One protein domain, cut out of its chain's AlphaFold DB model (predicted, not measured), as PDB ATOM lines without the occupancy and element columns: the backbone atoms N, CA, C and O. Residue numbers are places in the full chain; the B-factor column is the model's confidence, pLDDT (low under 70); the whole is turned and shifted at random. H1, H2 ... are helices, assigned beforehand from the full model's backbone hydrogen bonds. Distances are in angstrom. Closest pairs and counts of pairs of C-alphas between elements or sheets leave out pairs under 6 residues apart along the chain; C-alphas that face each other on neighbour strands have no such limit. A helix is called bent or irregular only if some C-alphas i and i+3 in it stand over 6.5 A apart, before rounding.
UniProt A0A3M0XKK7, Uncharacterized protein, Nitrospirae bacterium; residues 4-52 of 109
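Overview. This is residues 4 to 52 of the 109 residues of an uncharacterized protein of Nitrospirae bacterium (UniProt A0A3M0XKK7). An open zigzag of two helices that stand apart: H1 leads into a long strap of chain, residues 19 to 29, which runs back to the start of H2, and H2 then turns off from the end of that strap as a long arm. The helices do not form a bundle, and residues 37 to 52, most of them in H2, stick out. The printed part has 49 residues with two named helices, H1 then H2, and no named strand; the class is all helix. The whole is only just loose, close to extended, with a radius of gyration of the C-alphas of 14.3 A, and its elongated outline spans 41 by 26 by 21 A.

Along the chain. H1 is residues 4 to 18, 21.3 A from first to last C-alpha; C-alpha 4 is at (130.055, 157.691, 168.575) and C-alpha 18 at (122.546, 165.666, 186.869). The link follows, with C-alpha 20 at (123.853, 168.847, 192.327). H2 is residues 30 to 50, 30.8 A long, from C-alpha 30 at (124.343, 184.244, 170.469) to C-alpha 50 at (142.156, 186.209, 195.574).

Arrangement. H1 and H2 are apart, with no C-alpha of the one within 8 A of the other. Residues 4 to 12 of H1 stand free, as do residues 17 to 23 and residues 37 to 52, of which 37 to 50 belong to H2. In H1 every O i to N i+4 pair is within hydrogen-bond range; in H2 16 of 17 are. Neither helix is bent.

Size, cuts and confidence. The two C-alphas farthest apart are those of Ser 4 and Gly 52, at 41.9 A. The printed part has no cut. The link from H1 to H2, 11 residues, is long. The mean pLDDT of the printed part is 84.5, and residue 52 is under 70.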
ATOM      1  N   SER A   4     129.568 158.040 167.233       83.25
ATOM      2  CA  SER A   4     130.055 157.691 168.575       83.25
ATOM      3  C   SER A   4     130.674 158.855 169.354       83.25
ATOM      4  O   SER A   4     130.643 158.865 170.580       83.25
ATOM      5  N   THR A   5     131.239 159.862 168.678       81.12
ATOM      6  CA  THR A   5     131.846 161.018 169.364       81.12
ATOM      7  C   THR A   5     130.764 161.990 169.824       81.12
ATOM      8  O   THR A   5     130.842 162.540 170.920       81.12
ATOM      9  N   TYR A   6     129.723 162.162 169.008       84.81
ATOM     10  CA  TYR A   6     128.563 162.973 169.362       84.81
ATOM     11  C   TYR A   6     127.804 162.375 170.554       84.81
ATOM     12  O   TYR A   6     127.520 163.088 171.515       84.81
ATOM     13  N   GLU A   7     127.556 161.064 170.537       88.62
ATOM     14  CA  GLU A   7     126.896 160.343 171.633       88.62
ATOM     15  C   GLU A   7     127.651 160.508 172.961       88.62
ATOM     16  O   GLU A   7     127.051 160.909 173.958       88.62
ATOM     17  N   LYS A   8     128.983 160.357 172.951       87.50
ATOM     18  CA  LYS A   8     129.833 160.589 174.134       87.50
ATOM     19  C   LYS A   8     129.748 162.021 174.671       87.50
ATOM     20  O   LYS A   8     129.767 162.236 175.882       87.50
ATOM     21  N   ILE A   9     129.664 163.021 173.788       84.75
ATOM     22  CA  ILE A   9     129.524 164.430 174.194       84.75
ATOM     23  C   ILE A   9     128.161 164.663 174.855       84.75
ATOM     24  O   ILE A   9     128.084 165.351 175.873       84.75
ATOM     25  N   VAL A  10     127.092 164.100 174.287       87.69
ATOM     26  CA  VAL A  10     125.732 164.222 174.831       87.69
ATOM     27  C   VAL A  10     125.631 163.543 176.194       87.69
ATOM     28  O   VAL A  10     125.120 164.148 177.133       87.69
ATOM     29  N   GLU A  11     126.158 162.330 176.328       90.50
ATOM     30  CA  GLU A  11     126.161 161.576 177.584       90.50
ATOM     31  C   GLU A  11     126.935 162.313 178.687       90.50
ATOM     32  O   GLU A  11     126.437 162.481 179.799       90.50
ATOM     33  N   ARG A  12     128.101 162.884 178.353       85.56
ATOM     34  CA  ARG A  12     128.870 163.725 179.281       85.56
ATOM     35  C   ARG A  12     128.093 164.965 179.727       85.56
ATOM     36  O   ARG A  12     128.131 165.310 180.904       85.56
ATOM     37  N   LYS A  13     127.400 165.644 178.807       85.19
ATOM     38  CA  LYS A  13     126.581 166.824 179.137       85.19
ATOM     39  C   LYS A  13     125.403 166.469 180.042       85.19
ATOM     40  O   LYS A  13     125.123 167.229 180.961       85.19
ATOM     41  N   LYS A  14     124.751 165.325 179.807       87.12
ATOM     42  CA  LYS A  14     123.676 164.818 180.673       87.12
ATOM     43  C   LYS A  14     124.188 164.527 182.078       87.12
ATOM     44  O   LYS A  14     123.650 165.073 183.029       87.12
ATOM     45  N   LYS A  15     125.292 163.784 182.191       88.06
ATOM     46  CA  LYS A  15     125.915 163.467 183.482       88.06
ATOM     47  C   LYS A  15     126.274 164.726 184.278       88.06
ATOM     48  O   LYS A  15     125.970 164.806 185.458       88.06
ATOM     49  N   LEU A  16     126.859 165.731 183.623       83.50
ATOM     50  CA  LEU A  16     127.162 167.016 184.265       83.50
ATOM     51  C   LEU A  16     125.897 167.763 184.703       83.50
ATOM     52  O   LEU A  16     125.908 168.395 185.749       83.50
ATOM     53  N   ALA A  17     124.815 167.702 183.925       83.56
ATOM     54  CA  ALA A  17     123.546 168.347 184.265       83.56
ATOM     55  C   ALA A  17     122.828 167.691 185.460       83.56
ATOM     56  O   ALA A  17     122.048 168.360 186.130       83.56
ATOM     57  N   GLU A  18     123.088 166.409 185.723       85.81
ATOM     58  CA  GLU A  18     122.546 165.666 186.869       85.81
ATOM     59  C   GLU A  18     123.285 165.969 188.186       85.81
ATOM     60  O   GLU A  18     122.757 165.722 189.271       85.81
ATOM     61  N   GLU A  19     124.500 166.524 188.128       88.62
ATOM     62  CA  GLU A  19     125.278 166.864 189.320       88.62
ATOM     63  C   GLU A  19     124.644 168.029 190.100       88.62
ATOM     64  O   GLU A  19     124.377 169.101 189.558       88.62
ATOM     65  N   ARG A  20     124.488 167.862 191.423       79.38
ATOM     66  CA  ARG A  20     123.853 168.847 192.327       79.38
ATOM     67  C   ARG A  20     124.509 170.237 192.301       79.38
ATOM     68  O   ARG A  20     123.867 171.230 192.642       79.38
ATOM     69  N   THR A  21     125.787 170.313 191.945       84.00
ATOM     70  CA  THR A  21     126.576 171.552 191.891       84.00
ATOM     71  C   THR A  21     126.510 172.261 190.542       84.00
ATOM     72  O   THR A  21     126.995 173.385 190.425       84.00
ATOM     73  N   THR A  22     125.910 171.638 189.528       81.69
ATOM     74  CA  THR A  22     125.883 172.164 188.164       81.69
ATOM     75  C   THR A  22     124.554 172.855 187.882       81.69
ATOM     76  O   THR A  22     123.485 172.391 188.270       81.69
ATOM     77  N   ARG A  23     124.607 173.992 187.182       81.31
ATOM     78  CA  ARG A  23     123.419 174.693 186.680       81.31
ATOM     79  C   ARG A  23     123.487 174.771 185.162       81.31
ATOM     80  O   ARG A  23     124.475 175.246 184.610       81.31
ATOM     81  N   VAL A  24     122.428 174.321 184.493       80.75
ATOM     82  CA  VAL A  24     122.281 174.444 183.038       80.75
ATOM     83  C   VAL A  24     121.516 175.727 182.734       80.75
ATOM     84  O   VAL A  24     120.420 175.933 183.247       80.75
ATOM     85  N   VAL A  25     122.096 176.592 181.903       81.31
ATOM     86  CA  VAL A  25     121.483 177.858 181.482       81.31
ATOM     87  C   VAL A  25     121.210 177.797 179.984       81.31
ATOM     88  O   VAL A  25     122.113 177.522 179.192       81.31
ATOM     89  N   PHE A  26     119.968 178.066 179.590       81.50
ATOM     90  CA  PHE A  26     119.595 178.195 178.186       81.50
ATOM     91  C   PHE A  26     119.879 179.620 177.705       81.50
ATOM     92  O   PHE A  26     119.261 180.576 178.172       81.50
ATOM     93  N   ALA A  27     120.801 179.767 176.758       83.50
ATOM     94  CA  ALA A  27     121.046 181.033 176.079       83.50
ATOM     95  C   ALA A  27     120.134 181.130 174.848       83.50
ATOM     96  O   ALA A  27     120.231 180.317 173.932       83.50
ATOM     97  N   ARG A  28     119.219 182.109 174.840       83.62
ATOM     98  CA  ARG A  28     118.268 182.322 173.732       83.62
ATOM     99  C   ARG A  28     118.910 183.008 172.518       83.62
ATOM    100  O   ARG A  28     118.411 182.858 171.408       83.62
ATOM    101  N   THR A  29     119.989 183.758 172.730       89.94
ATOM    102  CA  THR A  29     120.712 184.531 171.709       89.94
ATOM    103  C   THR A  29     122.203 184.198 171.721       89.94
ATOM    104  O   THR A  29     122.744 183.771 172.743       89.94
ATOM    105  N   SER A  30     122.886 184.422 170.592       85.00
ATOM    106  CA  SER A  30     124.343 184.244 170.469       85.00
ATOM    107  C   SER A  30     125.120 185.056 171.504       85.00
ATOM    108  O   SER A  30     126.074 184.558 172.098       85.00
ATOM    109  N   ASP A  31     124.670 186.279 171.773       86.06
ATOM    110  CA  ASP A  31     125.359 187.228 172.651       86.06
ATOM    111  C   ASP A  31     125.374 186.753 174.108       86.06
ATOM    112  O   ASP A  31     126.335 186.980 174.841       86.06
ATOM    113  N   MET A  32     124.354 185.994 174.518       87.38
ATOM    114  CA  MET A  32     124.316 185.369 175.841       87.38
ATOM    115  C   MET A  32     125.429 184.334 176.030       87.38
ATOM    116  O   MET A  32     125.955 184.205 177.134       87.38
ATOM    117  N   HIS A  33     125.840 183.624 174.974       85.94
ATOM    118  CA  HIS A  33     126.986 182.716 175.071       85.94
ATOM    119  C   HIS A  33     128.286 183.479 175.339       85.94
ATOM    120  O   HIS A  33     129.099 183.037 176.151       85.94
ATOM    121  N   LEU A  34     128.471 184.633 174.692       87.12
ATOM    122  CA  LEU A  34     129.636 185.483 174.915       87.12
ATOM    123  C   LEU A  34     129.659 186.023 176.351       87.12
ATOM    124  O   LEU A  34     130.686 185.929 177.020       87.12
ATOM    125  N   LEU A  35     128.521 186.516 176.847       89.19
ATOM    126  CA  LEU A  35     128.398 187.018 178.218       89.19
ATOM    127  C   LEU A  35     128.679 185.933 179.267       89.19
ATOM    128  O   LEU A  35     129.403 186.187 180.228       89.19
ATOM    129  N   LEU A  36     128.171 184.713 179.066       88.50
ATOM    130  CA  LEU A  36     128.455 183.578 179.953       88.50
ATOM    131  C   LEU A  36     129.950 183.234 179.982       88.50
ATOM    132  O   LEU A  36     130.504 182.965 181.049       88.50
ATOM    133  N   ASN A  37     130.619 183.283 178.828       88.12
ATOM    134  CA  ASN A  37     132.059 183.050 178.750       88.12
ATOM    135  C   ASN A  37     132.852 184.147 179.471       88.12
ATOM    136  O   ASN A  37     133.737 183.831 180.265       88.12
ATOM    137  N   LEU A  38     132.501 185.419 179.253       90.12
ATOM    138  CA  LEU A  38     133.130 186.559 179.928       90.12
ATOM    139  C   LEU A  38     132.973 186.473 181.446       90.12
ATOM    140  O   LEU A  38     133.951 186.636 182.171       90.12
ATOM    141  N   ALA A  39     131.772 186.148 181.930       89.81
ATOM    142  CA  ALA A  39     131.518 185.955 183.353       89.81
ATOM    143  C   ALA A  39     132.365 184.808 183.934       89.81
ATOM    144  O   ALA A  39     132.959 184.959 184.999       89.81
ATOM    145  N   SER A  40     132.490 183.685 183.215       88.25
ATOM    146  CA  SER A  40     133.331 182.559 183.645       88.25
ATOM    147  C   SER A  40     134.820 182.919 183.691       88.25
ATOM    148  O   SER A  40     135.529 182.501 184.609       88.25
ATOM    149  N   TRP A  41     135.318 183.689 182.721       90.50
ATOM    150  CA  TRP A  41     136.703 184.164 182.730       90.50
ATOM    151  C   TRP A  41     136.959 185.168 183.849       90.50
ATOM    152  O   TRP A  41     137.985 185.063 184.519       90.50
ATOM    153  N   ALA A  42     136.025 186.087 184.093       90.62
ATOM    154  CA  ALA A  42     136.117 187.053 185.180       90.62
ATOM    155  C   ALA A  42     136.148 186.363 186.551       90.62
ATOM    156  O   ALA A  42     137.018 186.668 187.361       90.62
ATOM    157  N   ASP A  43     135.276 185.382 186.792       87.62
ATOM    158  CA  ASP A  43     135.260 184.620 188.047       87.62
ATOM    159  C   ASP A  43     136.580 183.867 188.277       87.62
ATOM    160  O   ASP A  43     137.174 183.929 189.357       87.62
ATOM    161  N   LYS A  44     137.124 183.240 187.223       85.25
ATOM    162  CA  LYS A  44     138.458 182.628 187.275       85.25
ATOM    163  C   LYS A  44     139.542 183.652 187.594       85.25
ATOM    164  O   LYS A  44     140.387 183.371 188.439       85.25
ATOM    165  N   ALA A  45     139.527 184.817 186.951       82.06
ATOM    166  CA  ALA A  45     140.501 185.879 187.194       82.06
ATOM    167  C   ALA A  45     140.434 186.392 188.638       82.06
ATOM    168  O   ALA A  45     141.458 186.456 189.311       82.06
ATOM    169  N   ILE A  46     139.232 186.662 189.151       84.50
ATOM    170  CA  ILE A  46     139.009 187.080 190.540       84.50
ATOM    171  C   ILE A  46     139.494 186.000 191.510       84.50
ATOM    172  O   ILE A  46     140.172 186.307 192.487       84.50
ATOM    173  N   SER A  47     139.193 184.730 191.238       80.88
ATOM    174  CA  SER A  47     139.660 183.607 192.053       80.88
ATOM    175  C   SER A  47     141.189 183.491 192.044       80.88
ATOM    176  O   SER A  47     141.794 183.307 193.099       80.88
ATOM    177  N   MET A  48     141.833 183.666 190.886       79.31
ATOM    178  CA  MET A  48     143.296 183.683 190.767       79.31
ATOM    179  C   MET A  48     143.915 184.834 191.566       79.31
ATOM    180  O   MET A  48     144.841 184.596 192.342       79.31
ATOM    181  N   LEU A  49     143.360 186.044 191.455       76.94
ATOM    182  CA  LEU A  49     143.799 187.211 192.226       76.94
ATOM    183  C   LEU A  49     143.628 186.985 193.733       76.94
ATOM    184  O   LEU A  49     144.566 187.183 194.499       76.94
ATOM    185  N   ARG A  50     142.460 186.492 194.163       74.56
ATOM    186  CA  ARG A  50     142.156 186.209 195.574       74.56
ATOM    187  C   ARG A  50     143.056 185.126 196.169       74.56
ATOM    188  O   ARG A  50     143.441 185.224 197.327       74.56
ATOM    189  N   ASN A  51     143.399 184.101 195.391       75.19
ATOM    190  CA  ASN A  51     144.250 182.998 195.845       75.19
ATOM    191  C   ASN A  51     145.755 183.312 195.731       75.19
ATOM    192  O   ASN A  51     146.590 182.443 196.003       75.19
ATOM    193  N   GLY A  52     146.117 184.533 195.315       65.75
ATOM    194  CA  GLY A  52     147.504 184.943 195.120       65.75
ATOM    195  C   GLY A  52     148.209 184.151 194.016       65.75
ATOM    196  O   GLY A  52     149.433 184.021 194.038       65.75
TER     197      GLY A  52